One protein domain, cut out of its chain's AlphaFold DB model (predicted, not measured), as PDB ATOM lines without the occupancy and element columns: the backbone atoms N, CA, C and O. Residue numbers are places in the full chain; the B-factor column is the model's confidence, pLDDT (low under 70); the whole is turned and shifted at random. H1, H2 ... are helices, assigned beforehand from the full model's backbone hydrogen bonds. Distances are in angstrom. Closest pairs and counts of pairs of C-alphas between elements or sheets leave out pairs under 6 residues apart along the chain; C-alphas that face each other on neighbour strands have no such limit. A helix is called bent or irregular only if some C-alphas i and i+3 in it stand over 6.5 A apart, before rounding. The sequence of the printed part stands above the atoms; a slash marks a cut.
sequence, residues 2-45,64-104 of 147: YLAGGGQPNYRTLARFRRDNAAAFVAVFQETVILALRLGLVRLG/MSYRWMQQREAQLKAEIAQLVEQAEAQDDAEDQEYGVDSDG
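This is residues 2 to 45 and 64 to 104 of the 147 residues of an uncharacterized protein of Chloroflexi bacterium (UniProt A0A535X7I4). One long straight helix, H3, makes the length of the domain, and the shorter helices H2 and H1 lie over one of its sides, H2 crossing it slantwise and H1 turning a corner from H2 near the later part of H3. Residues 2 to 10 stick out as a free arm. The printed part has 85 residues with three named helices, in the order H1, H2, H3, and no named strand; the class is all helix. The whole is loose, with a radius of gyration of the C-alphas of 16.1 A, and elongated, spanning 51 by 30 by 23 A.

H3, residues 64 to 98, touches H2, residues 22 to 38, with its residues 73 to 84 alone. The closest C-alphas of the two are those of Gln 30 and Lys 77, 6.3 A apart. Their lines stand at a steep tilt of 39 degrees, and they run opposite ways. H1, residues 11 to 20, is close to H3 but not clearly touching it; their closest C-alphas, of Ala 15 and Asp 91, are 7.4 A apart. H1 and H3 run opposite ways at a steep tilt of 63 degrees. H1 is also close to H2 but not clearly touching, with the C-alphas of Arg 18 and Phe 25 closest at 6.4 A, and their lines are about perpendicular at 78 degrees. In H1, H2 and H3 every O i to N i+4 pair is within hydrogen-bond range.

H3 measures 49.8 A from C-alpha 64 at (-15.995, -10.067, -51.341) to C-alpha 98 at (-6.544, 37.547, -40.177). It is neither bent nor irregular, but only just: C-alphas 64 and 67 are 6.0 A apart. H2 measures 24.1 A. H1 begins with C-alpha 11 at (-5.850, 25.343, -32.931) and measures 14.2 A.

The two C-alphas farthest apart, of Met 64 and Asp 101, are 50.7 A apart. H1 and H2 are joined by a tight link. Residues 46 to 63, in the link from H2 to H3, are not printed, and C-alphas 45 and 64 are 18.3 A apart across the cut. The mean pLDDT of the printed part is 81.9; residues 2 to 3, 41 to 45, 64 to 68 and 103 to 104 are under 70.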
ATOM      1  N   TYR A   2      -4.790  15.187 -21.328       65.94
ATOM      2  CA  TYR A   2      -3.786  14.141 -20.993       65.94
ATOM      3  C   TYR A   2      -2.852  13.826 -22.174       65.94
ATOM      4  O   TYR A   2      -1.644  13.718 -21.999       65.94
ATOM      5  N   LEU A   3      -3.404  13.804 -23.392       67.00
ATOM      6  CA  LEU A   3      -2.663  13.556 -24.634       67.00
ATOM      7  C   LEU A   3      -1.603  14.625 -24.956       67.00
ATOM      8  O   LEU A   3      -0.645  14.329 -25.655       67.00
ATOM      9  N   ALA A   4      -1.745  15.842 -24.423       74.88
ATOM     10  CA  ALA A   4      -0.800  16.943 -24.626       74.88
ATOM     11  C   ALA A   4       0.150  17.142 -23.426       74.88
ATOM     12  O   ALA A   4       0.673  18.235 -23.232       74.88
ATOM     13  N   GLY A   5       0.301  16.137 -22.549       81.69
ATOM     14  CA  GLY A   5       1.159  16.243 -21.361       81.69
ATOM     15  C   GLY A   5       0.694  17.305 -20.357       81.69
ATOM     16  O   GLY A   5       1.512  17.930 -19.693       81.69
ATOM     17  N   GLY A   6      -0.617  17.562 -20.277       85.31
ATOM     18  CA  GLY A   6      -1.173  18.647 -19.459       85.31
ATOM     19  C   GLY A   6      -1.280  19.990 -20.188       85.31
ATOM     20  O   GLY A   6      -1.969  20.878 -19.693       85.31
ATOM     21  N   GLY A   7      -0.718  20.110 -21.394       81.81
ATOM     22  CA  GLY A   7      -0.879  21.280 -22.248       81.81
ATOM     23  C   GLY A   7      -2.327  21.532 -22.687       81.81
ATOM     24  O   GLY A   7      -3.202  20.648 -22.646       81.81
ATOM     25  N   GLN A   8      -2.558  22.768 -23.123       83.69
ATOM     26  CA  GLN A   8      -3.775  23.233 -23.787       83.69
ATOM     27  C   GLN A   8      -3.376  23.836 -25.143       83.69
ATOM     28  O   GLN A   8      -3.351  25.058 -25.281       83.69
ATOM     29  N   PRO A   9      -2.966  22.998 -26.116       84.38
ATOM     30  CA  PRO A   9      -2.626  23.492 -27.442       84.38
ATOM     31  C   PRO A   9      -3.854  24.175 -28.042       84.38
ATOM     32  O   PRO A   9      -4.952  23.615 -28.035       84.38
ATOM     33  N   ASN A  10      -3.668  25.391 -28.542       84.81
ATOM     34  CA  ASN A  10      -4.688  26.054 -29.344       84.81
ATOM     35  C   ASN A  10      -4.704  25.464 -30.766       84.81
ATOM     36  O   ASN A  10      -3.827  24.678 -31.140       84.81
ATOM     37  N   TYR A  11      -5.694  25.857 -31.569       82.94
ATOM     38  CA  TYR A  11      -5.850  25.343 -32.931       82.94
ATOM     39  C   TYR A  11      -4.588  25.573 -33.788       82.94
ATOM     40  O   TYR A  11      -4.144  24.653 -34.464       82.94
ATOM     41  N   ARG A  12      -3.922  26.729 -33.649       85.06
ATOM     42  CA  ARG A  12      -2.652  27.068 -34.326       85.06
ATOM     43  C   ARG A  12      -1.514  26.117 -33.994       85.06
ATOM     44  O   ARG A  12      -0.746  25.730 -34.867       85.06
ATOM     45  N   THR A  13      -1.406  25.724 -32.726       88.00
ATOM     46  CA  THR A  13      -0.400  24.750 -32.290       88.00
ATOM     47  C   THR A  13      -0.629  23.409 -32.985       88.00
ATOM     48  O   THR A  13       0.325  22.779 -33.435       88.00
ATOM     49  N   LEU A  14      -1.891  22.990 -33.118       87.69
ATOM     50  CA  LEU A  14      -2.252  21.758 -33.819       87.69
ATOM     51  C   LEU A  14      -2.041  21.873 -35.338       87.69
ATOM     52  O   LEU A  14      -1.520  20.937 -35.941       87.69
ATOM     53  N   ALA A  15      -2.382  23.016 -35.938       89.19
ATOM     54  CA  ALA A  15      -2.178  23.301 -37.356       89.19
ATOM     55  C   ALA A  15      -0.689  23.277 -37.730       89.19
ATOM     56  O   ALA A  15      -0.292  22.552 -38.642       89.19
ATOM     57  N   ARG A  16       0.165  23.967 -36.956       90.12
ATOM     58  CA  ARG A  16       1.626  23.902 -37.129       90.12
ATOM     59  C   ARG A  16       2.158  22.493 -36.948       90.12
ATOM     60  O   ARG A  16       2.889  22.019 -37.805       90.12
ATOM     61  N   PHE A  17       1.747  21.794 -35.889       90.69
ATOM     62  CA  PHE A  17       2.175  20.413 -35.678       90.69
ATOM     63  C   PHE A  17       1.838  19.523 -36.882       90.69
ATOM     64  O   PHE A  17       2.687  18.751 -37.328       90.69
ATOM     65  N   ARG A  18       0.624  19.651 -37.429       91.62
ATOM     66  CA  ARG A  18       0.187  18.927 -38.626       91.62
ATOM     67  C   ARG A  18       1.043  19.280 -39.842       91.62
ATOM     68  O   ARG A  18       1.483  18.359 -40.518       91.62
ATOM     69  N   ARG A  19       1.306  20.567 -40.089       89.81
ATOM     70  CA  ARG A  19       2.131  21.058 -41.207       89.81
ATOM     71  C   ARG A  19       3.576  20.558 -41.106       89.81
ATOM     72  O   ARG A  19       4.089  19.946 -42.038       89.81
ATOM     73  N   ASP A  20       4.193  20.728 -39.941       93.75
ATOM     74  CA  ASP A  20       5.585  20.348 -39.677       93.75
ATOM     75  C   ASP A  20       5.798  18.828 -39.752       93.75
ATOM     76  O   ASP A  20       6.896  18.356 -40.047       93.75
ATOM     77  N   ASN A  21       4.743  18.045 -39.505       93.12
ATOM     78  CA  ASN A  21       4.786  16.584 -39.475       93.12
ATOM     79  C   ASN A  21       3.880  15.943 -40.535       93.12
ATOM     80  O   ASN A  21       3.469  14.797 -40.353       93.12
ATOM     81  N   ALA A  22       3.568  16.639 -41.634       89.81
ATOM     82  CA  ALA A  22       2.508  16.249 -42.571       89.81
ATOM     83  C   ALA A  22       2.612  14.790 -43.043       89.81
ATOM     84  O   ALA A  22       1.639  14.037 -42.975       89.81
ATOM     85  N   ALA A  23       3.811  14.344 -43.428       90.31
ATOM     86  CA  ALA A  23       4.033  12.969 -43.873       90.31
ATOM     87  C   ALA A  23       3.737  11.928 -42.773       90.31
ATOM     88  O   ALA A  23       3.037  10.944 -43.016       90.31
ATOM     89  N   ALA A  24       4.244  12.152 -41.557       93.69
ATOM     90  CA  ALA A  24       4.031  11.250 -40.426       93.69
ATOM     91  C   ALA A  24       2.570  11.276 -39.954       93.69
ATOM     92  O   ALA A  24       1.989  10.228 -39.670       93.69
ATOM     93  N   PHE A  25       1.963  12.463 -39.926       92.12
ATOM     94  CA  PHE A  25       0.559  12.657 -39.596       92.12
ATOM     95  C   PHE A  25      -0.345  11.873 -40.549       92.12
ATOM     96  O   PHE A  25      -1.162  11.075 -40.095       92.12
ATOM     97  N   VAL A  26      -0.158  12.039 -41.864       91.25
ATOM     98  CA  VAL A  26      -0.936  11.324 -42.886       91.25
ATOM     99  C   VAL A  26      -0.778   9.815 -42.730       91.25
ATOM    100  O   VAL A  26      -1.780   9.101 -42.738       91.25
ATOM    101  N   ALA A  27       0.448   9.322 -42.543       91.06
ATOM    102  CA  ALA A  27       0.706   7.892 -42.391       91.06
ATOM    103  C   ALA A  27      -0.026   7.297 -41.174       91.06
ATOM    104  O   ALA A  27      -0.796   6.345 -41.316       91.06
ATOM    105  N   VAL A  28       0.143   7.898 -39.992       92.62
ATOM    106  CA  VAL A  28      -0.490   7.417 -38.752       92.62
ATOM    107  C   VAL A  28      -2.010   7.545 -38.819       92.62
ATOM    108  O   VAL A  28      -2.736   6.648 -38.381       92.62
ATOM    109  N   PHE A  29      -2.521   8.636 -39.391       89.88
ATOM    110  CA  PHE A  29      -3.957   8.846 -39.520       89.88
ATOM    111  C   PHE A  29      -4.593   7.816 -40.460       89.88
ATOM    112  O   PHE A  29      -5.610   7.212 -40.111       89.88
ATOM    113  N   GLN A  30      -3.953   7.526 -41.598       89.88
ATOM    114  CA  GLN A  30      -4.377   6.456 -42.504       89.88
ATOM    115  C   GLN A  30      -4.420   5.100 -41.800       89.88
ATOM    116  O   GLN A  30      -5.436   4.408 -41.878       89.88
ATOM    117  N   GLU A  31      -3.362   4.723 -41.081       88.06
ATOM    118  CA  GLU A  31      -3.327   3.460 -40.336       88.06
ATOM    119  C   GLU A  31      -4.442   3.381 -39.292       88.06
ATOM    120  O   GLU A  31      -5.126   2.361 -39.192       88.06
ATOM    121  N   THR A  32      -4.681   4.474 -38.567       87.38
ATOM    122  CA  THR A  32      -5.717   4.543 -37.530       87.38
ATOM    123  C   THR A  32      -7.116   4.367 -38.124       87.38
ATOM    124  O   THR A  32      -7.909   3.573 -37.612       87.38
ATOM    125  N   VAL A  33      -7.422   5.045 -39.236       84.81
ATOM    126  CA  VAL A  33      -8.722   4.940 -39.923       84.81
ATOM    127  C   VAL A  33      -8.922   3.545 -40.523       84.81
ATOM    128  O   VAL A  33      -9.995   2.955 -40.378       84.81
ATOM    129  N   ILE A  34      -7.887   2.978 -41.150       82.25
ATOM    130  CA  ILE A  34      -7.926   1.618 -41.706       82.25
ATOM    131  C   ILE A  34      -8.128   0.586 -40.591       82.25
ATOM    132  O   ILE A  34      -8.940  -0.331 -40.733       82.25
ATOM    133  N   LEU A  35      -7.438   0.739 -39.460       83.25
ATOM    134  CA  LEU A  35      -7.611  -0.126 -38.297       83.25
ATOM    135  C   LEU A  35      -9.038  -0.028 -37.745       83.25
ATOM    136  O   LEU A  35      -9.672  -1.056 -37.510       83.25
ATOM    137  N   ALA A  36      -9.577   1.183 -37.600       80.06
ATOM    138  CA  ALA A  36     -10.938   1.393 -37.116       80.06
ATOM    139  C   ALA A  36     -11.994   0.776 -38.054       80.06
ATOM    140  O   ALA A  36     -12.963   0.173 -37.581       80.06
ATOM    141  N   LEU A  37     -11.779   0.849 -39.374       75.88
ATOM    142  CA  LEU A  37     -12.607   0.168 -40.373       75.88
ATOM    143  C   LEU A  37     -12.548  -1.357 -40.202       75.88
ATOM    144  O   LEU A  37     -13.588  -2.013 -40.158       75.88
ATOM    145  N   ARG A  38     -11.343  -1.930 -40.075       74.56
ATOM    146  CA  ARG A  38     -11.142  -3.383 -39.908       74.56
ATOM    147  C   ARG A  38     -11.740  -3.911 -38.605       74.56
ATOM    148  O   ARG A  38     -12.254  -5.026 -38.583       74.56
ATOM    149  N   LEU A  39     -11.709  -3.108 -37.542       77.38
ATOM    150  CA  LEU A  39     -12.343  -3.414 -36.258       77.38
ATOM    151  C   LEU A  39     -13.869  -3.203 -36.270       77.38
ATOM    152  O   LEU A  39     -14.532  -3.498 -35.280       77.38
ATOM    153  N   GLY A  40     -14.443  -2.692 -37.367       72.56
ATOM    154  CA  GLY A  40     -15.875  -2.407 -37.476       72.56
ATOM    155  C   GLY A  40     -16.349  -1.253 -36.587       72.56
ATOM    156  O   GLY A  40     -17.552  -1.102 -36.378       72.56
ATOM    157  N   LEU A  41     -15.421  -0.441 -36.069       68.50
ATOM    158  CA  LEU A  41     -15.710   0.717 -35.216       68.50
ATOM    159  C   LEU A  41     -16.276   1.890 -36.016       68.50
ATOM    160  O   LEU A  41     -16.922   2.772 -35.455       68.50
ATOM    161  N   VAL A  42     -16.055   1.890 -37.329       62.28
ATOM    162  CA  VAL A  42     -16.497   2.951 -38.225       62.28
ATOM    163  C   VAL A  42     -17.339   2.344 -39.342       62.28
ATOM    164  O   VAL A  42     -16.858   1.548 -40.148       62.28
ATOM    165  N   ARG A  43     -18.609   2.751 -39.417       58.06
ATOM    166  CA  ARG A  43     -19.417   2.614 -40.631       58.06
ATOM    167  C   ARG A  43     -19.328   3.927 -41.384       58.06
ATOM    168  O   ARG A  43     -20.046   4.864 -41.066       58.06
ATOM    169  N   LEU A  44     -18.431   4.003 -42.360       51.81
ATOM    170  CA  LEU A  44     -18.371   5.163 -43.243       51.81
ATOM    171  C   LEU A  44     -19.522   5.086 -44.250       51.81
ATOM    172  O   LEU A  44     -19.371   4.560 -45.350       51.81
ATOM    173  N   GLY A  45     -20.681   5.579 -43.835       45.59
ATOM    174  CA  GLY A  45     -21.779   5.962 -44.708       45.59
ATOM    175  C   GLY A  45     -22.179   7.379 -44.336       45.59
ATOM    176  O   GLY A  45     -22.914   7.530 -43.378       45.59
ATOM    177  N   MET A  64     -15.731 -11.429 -50.858       44.94
ATOM    178  CA  MET A  64     -15.995 -10.067 -51.341       44.94
ATOM    179  C   MET A  64     -15.339  -9.018 -50.432       44.94
ATOM    180  O   MET A  64     -14.993  -7.948 -50.916       44.94
ATOM    181  N   SER A  65     -15.089  -9.331 -49.152       60.16
ATOM    182  CA  SER A  65     -14.482  -8.386 -48.215       60.16
ATOM    183  C   SER A  65     -13.040  -8.026 -48.548       60.16
ATOM    184  O   SER A  65     -12.691  -6.887 -48.311       60.16
ATOM    185  N   TYR A  66     -12.191  -8.900 -49.107       62.59
ATOM    186  CA  TYR A  66     -10.774  -8.538 -49.293       62.59
ATOM    187  C   TYR A  66     -10.563  -7.526 -50.425       62.59
ATOM    188  O   TYR A  66      -9.974  -6.471 -50.206       62.59
ATOM    189  N   ARG A  67     -11.113  -7.792 -51.618       69.38
ATOM    190  CA  ARG A  67     -11.077  -6.838 -52.740       69.38
ATOM    191  C   ARG A  67     -11.825  -5.546 -52.402       69.38
ATOM    192  O   ARG A  67     -11.337  -4.465 -52.716       69.38
ATOM    193  N   TRP A  68     -12.983  -5.656 -51.746       69.31
ATOM    194  CA  TRP A  68     -13.742  -4.494 -51.286       69.31
ATOM    195  C   TRP A  68     -12.967  -3.695 -50.230       69.31
ATOM    196  O   TRP A  68     -12.919  -2.476 -50.322       69.31
ATOM    197  N   MET A  69     -12.290  -4.359 -49.285       70.50
ATOM    198  CA  MET A  69     -11.421  -3.706 -48.301       70.50
ATOM    199  C   MET A  69     -10.255  -3.000 -48.985       70.50
ATOM    200  O   MET A  69     -10.011  -1.853 -48.659       70.50
ATOM    201  N   GLN A  70      -9.588  -3.610 -49.969       77.06
ATOM    202  CA  GLN A  70      -8.512  -2.937 -50.707       77.06
ATOM    203  C   GLN A  70      -9.004  -1.694 -51.459       77.06
ATOM    204  O   GLN A  70      -8.370  -0.643 -51.398       77.06
ATOM    205  N   GLN A  71     -10.147  -1.790 -52.146       81.31
ATOM    206  CA  GLN A  71     -10.756  -0.640 -52.822       81.31
ATOM    207  C   GLN A  71     -11.154   0.446 -51.820       81.31
ATOM    208  O   GLN A  71     -10.911   1.627 -52.059       81.31
ATOM    209  N   ARG A  72     -11.712   0.051 -50.671       80.06
ATOM    210  CA  ARG A  72     -12.109   0.977 -49.613       80.06
ATOM    211  C   ARG A  72     -10.905   1.629 -48.939       80.06
ATOM    212  O   ARG A  72     -10.952   2.820 -48.675       80.06
ATOM    213  N   GLU A  73      -9.824   0.892 -48.705       81.88
ATOM    214  CA  GLU A  73      -8.558   1.424 -48.193       81.88
ATOM    215  C   GLU A  73      -7.958   2.443 -49.166       81.88
ATOM    216  O   GLU A  73      -7.547   3.518 -48.738       81.88
ATOM    217  N   ALA A  74      -7.949   2.149 -50.470       85.94
ATOM    218  CA  ALA A  74      -7.478   3.090 -51.485       85.94
ATOM    219  C   ALA A  74      -8.327   4.370 -51.516       85.94
ATOM    220  O   ALA A  74      -7.780   5.471 -51.539       85.94
ATOM    221  N   GLN A  75      -9.653   4.229 -51.452       85.75
ATOM    222  CA  GLN A  75     -10.566   5.365 -51.383       85.75
ATOM    223  C   GLN A  75     -10.328   6.208 -50.122       85.75
ATOM    224  O   GLN A  75     -10.213   7.424 -50.219       85.75
ATOM    225  N   LEU A  76     -10.188   5.575 -48.955       84.69
ATOM    226  CA  LEU A  76      -9.931   6.281 -47.696       84.69
ATOM    227  C   LEU A  76      -8.608   7.038 -47.716       84.69
ATOM    228  O   LEU A  76      -8.533   8.148 -47.206       84.69
ATOM    229  N   LYS A  77      -7.566   6.471 -48.331       86.75
ATOM    230  CA  LYS A  77      -6.293   7.178 -48.505       86.75
ATOM    231  C   LYS A  77      -6.457   8.447 -49.341       86.75
ATOM    232  O   LYS A  77      -5.878   9.467 -48.981       86.75
ATOM    233  N   ALA A  78      -7.248   8.390 -50.413       88.94
ATOM    234  CA  ALA A  78      -7.541   9.553 -51.246       88.94
ATOM    235  C   ALA A  78      -8.386  10.600 -50.500       88.94
ATOM    236  O   ALA A  78      -8.035  11.774 -50.515       88.94
ATOM    237  N   GLU A  79      -9.438  10.176 -49.792       88.75
ATOM    238  CA  GLU A  79     -10.274  11.060 -48.962       88.75
ATOM    239  C   GLU A  79      -9.434  11.756 -47.875       88.75
ATOM    240  O   GLU A  79      -9.538  12.963 -47.681       88.75
ATOM    241  N   ILE A  80      -8.541  11.021 -47.203       89.06
ATOM    242  CA  ILE A  80      -7.627  11.585 -46.201       89.06
ATOM    243  C   ILE A  80      -6.682  12.614 -46.826       89.06
ATOM    244  O   ILE A  80      -6.476  13.673 -46.238       89.06
ATOM    245  N   ALA A  81      -6.113  12.321 -47.998       89.31
ATOM    246  CA  ALA A  81      -5.241  13.265 -48.691       89.31
ATOM    247  C   ALA A  81      -5.985  14.568 -49.027       89.31
ATOM    248  O   ALA A  81      -5.479  15.646 -48.727       89.31
ATOM    249  N   GLN A  82      -7.213  14.464 -49.543       91.00
ATOM    250  CA  GLN A  82      -8.064  15.623 -49.826       91.00
ATOM    251  C   GLN A  82      -8.391  16.434 -48.568       91.00
ATOM    252  O   GLN A  82      -8.346  17.658 -48.605       91.00
ATOM    253  N   LEU A  83      -8.698  15.779 -47.445       90.31
ATOM    254  CA  LEU A  83      -8.981  16.474 -46.186       90.31
ATOM    255  C   LEU A  83      -7.759  17.227 -45.650       90.31
ATOM    256  O   LEU A  83      -7.895  18.325 -45.117       90.31
ATOM    257  N   VAL A  84      -6.565  16.647 -45.784       90.31
ATOM    258  CA  VAL A  84      -5.320  17.299 -45.356       90.31
ATOM    259  C   VAL A  84      -5.009  18.510 -46.229       90.31
ATOM    260  O   VAL A  84      -4.665  19.557 -45.683       90.31
ATOM    261  N   GLU A  85      -5.198  18.396 -47.544       92.44
ATOM    262  CA  GLU A  85      -5.050  19.505 -48.492       92.44
ATOM    263  C   GLU A  85      -6.052  20.632 -48.205       92.44
ATOM    264  O   GLU A  85      -5.668  21.793 -48.102       92.44
ATOM    265  N   GLN A  86      -7.327  20.299 -47.987       91.38
ATOM    266  CA  GLN A  86      -8.357  21.277 -47.617       91.38
ATOM    267  C   GLN A  86      -8.015  22.005 -46.318       91.38
ATOM    268  O   GLN A  86      -8.199  23.216 -46.228       91.38
ATOM    269  N   ALA A  87      -7.498  21.284 -45.323       89.06
ATOM    270  CA  ALA A  87      -7.080  21.894 -44.072       89.06
ATOM    271  C   ALA A  87      -5.874  22.830 -44.263       89.06
ATOM    272  O   ALA A  87      -5.817  23.868 -43.621       89.06
ATOM    273  N   GLU A  88      -4.901  22.497 -45.123       90.81
ATOM    274  CA  GLU A  88      -3.796  23.422 -45.454       90.81
ATOM    275  C   GLU A  88      -4.297  24.674 -46.173       90.81
ATOM    276  O   GLU A  88      -3.941  25.778 -45.776       90.81
ATOM    277  N   ALA A  89      -5.177  24.515 -47.163       92.50
ATOM    278  CA  ALA A  89      -5.753  25.642 -47.889       92.50
ATOM    279  C   ALA A  89      -6.572  26.570 -46.976       92.50
ATOM    280  O   ALA A  89      -6.512  27.789 -47.129       92.50
ATOM    281  N   GLN A  90      -7.318  26.002 -46.024       89.69
ATOM    282  CA  GLN A  90      -8.062  26.768 -45.029       89.69
ATOM    283  C   GLN A  90      -7.119  27.527 -44.090       89.69
ATOM    284  O   GLN A  90      -7.306  28.726 -43.905       89.69
ATOM    285  N   ASP A  91      -6.092  26.862 -43.549       88.06
ATOM    286  CA  ASP A  91      -5.103  27.506 -42.675       88.06
ATOM    287  C   ASP A  91      -4.412  28.682 -43.400       88.06
ATOM    288  O   ASP A  91      -4.255  29.760 -42.831       88.06
ATOM    289  N   ASP A  92      -4.044  28.507 -44.673       89.50
ATOM    290  CA  ASP A  92      -3.403  29.557 -45.474       89.50
ATOM    291  C   ASP A  92      -4.356  30.714 -45.813       89.50
ATOM    292  O   ASP A  92      -3.924  31.867 -45.888       89.50
ATOM    293  N   ALA A  93      -5.645  30.433 -46.023       89.25
ATOM    294  CA  ALA A  93      -6.661  31.462 -46.232       89.25
ATOM    295  C   ALA A  93      -6.905  32.278 -44.951       89.25
ATOM    296  O   ALA A  93      -6.964  33.506 -45.008       89.25
ATOM    297  N   GLU A  94      -6.981  31.618 -43.794       85.19
ATOM    298  CA  GLU A  94      -7.120  32.276 -42.490       85.19
ATOM    299  C   GLU A  94      -5.888  33.128 -42.149       85.19
ATOM    300  O   GLU A  94      -6.034  34.266 -41.696       85.19
ATOM    301  N   ASP A  95      -4.680  32.630 -42.431       87.25
ATOM    302  CA  ASP A  95      -3.434  33.387 -42.267       87.25
ATOM    303  C   ASP A  95      -3.398  34.636 -43.169       87.25
ATOM    304  O   ASP A  95      -2.849  35.667 -42.769       87.25
ATOM    305  N   GLN A  96      -3.987  34.576 -44.371       87.00
ATOM    306  CA  GLN A  96      -4.117  35.730 -45.271       87.00
ATOM    307  C   GLN A  96      -5.167  36.739 -44.795       87.00
ATOM    308  O   GLN A  96      -4.947  37.944 -44.915       87.00
ATOM    309  N   GLU A  97      -6.304  36.265 -44.284       86.12
ATOM    310  CA  GLU A  97      -7.425  37.118 -43.882       86.12
ATOM    311  C   GLU A  97      -7.173  37.810 -42.538       86.12
ATOM    312  O   GLU A  97      -7.392  39.016 -42.400       86.12
ATOM    313  N   TYR A  98      -6.688  37.062 -41.549       81.31
ATOM    314  CA  TYR A  98      -6.544  37.547 -40.177       81.31
ATOM    315  C   TYR A  98      -5.096  37.869 -39.813       81.31
ATOM    316  O   TYR A  98      -4.849  38.678 -38.915       81.31
ATOM    317  N   GLY A  99      -4.136  37.312 -40.548       81.19
ATOM    318  CA  GLY A  99      -2.715  37.418 -40.266       81.19
ATOM    319  C   GLY A  99      -2.192  36.196 -39.517       81.19
ATOM    320  O   GLY A  99      -2.877  35.595 -38.690       81.19
ATOM    321  N   VAL A 100      -0.913  35.891 -39.748       78.00
ATOM    322  CA  VAL A 100      -0.217  34.695 -39.235       78.00
ATOM    323  C   VAL A 100      -0.290  34.540 -37.714       78.00
ATOM    324  O   VAL A 100      -0.117  33.431 -37.229       78.00
ATOM    325  N   ASP A 101      -0.597  35.599 -36.951       77.38
ATOM    326  CA  ASP A 101      -0.699  35.609 -35.480       77.38
ATOM    327  C   ASP A 101      -2.112  35.892 -34.916       77.38
ATOM    328  O   ASP A 101      -2.288  35.906 -33.697       77.38
ATOM    329  N   SER A 102      -3.133  36.070 -35.762       73.94
ATOM    330  CA  SER A 102      -4.513  36.368 -35.349       73.94
ATOM    331  C   SER A 102      -5.508  35.308 -35.820       73.94
ATOM    332  O   SER A 102      -5.421  34.788 -36.926       73.94
ATOM    333  N   ASP A 103      -6.479  34.987 -34.978       69.31
ATOM    334  CA  ASP A 103      -7.556  34.040 -35.275       69.31
ATOM    335  C   ASP A 103      -8.847  34.719 -35.746       69.31
ATOM    336  O   ASP A 103      -9.897  34.088 -35.801       69.31
ATOM    337  N   GLY A 104      -8.789  36.025 -36.023       68.31
ATOM    338  CA  GLY A 104      -9.956  36.824 -36.406       68.31
ATOM    339  C   GLY A 104     -10.908  37.142 -35.248       68.31
ATOM    340  O   GLY A 104     -11.784  37.993 -35.396       68.31
TER     341      GLY A 104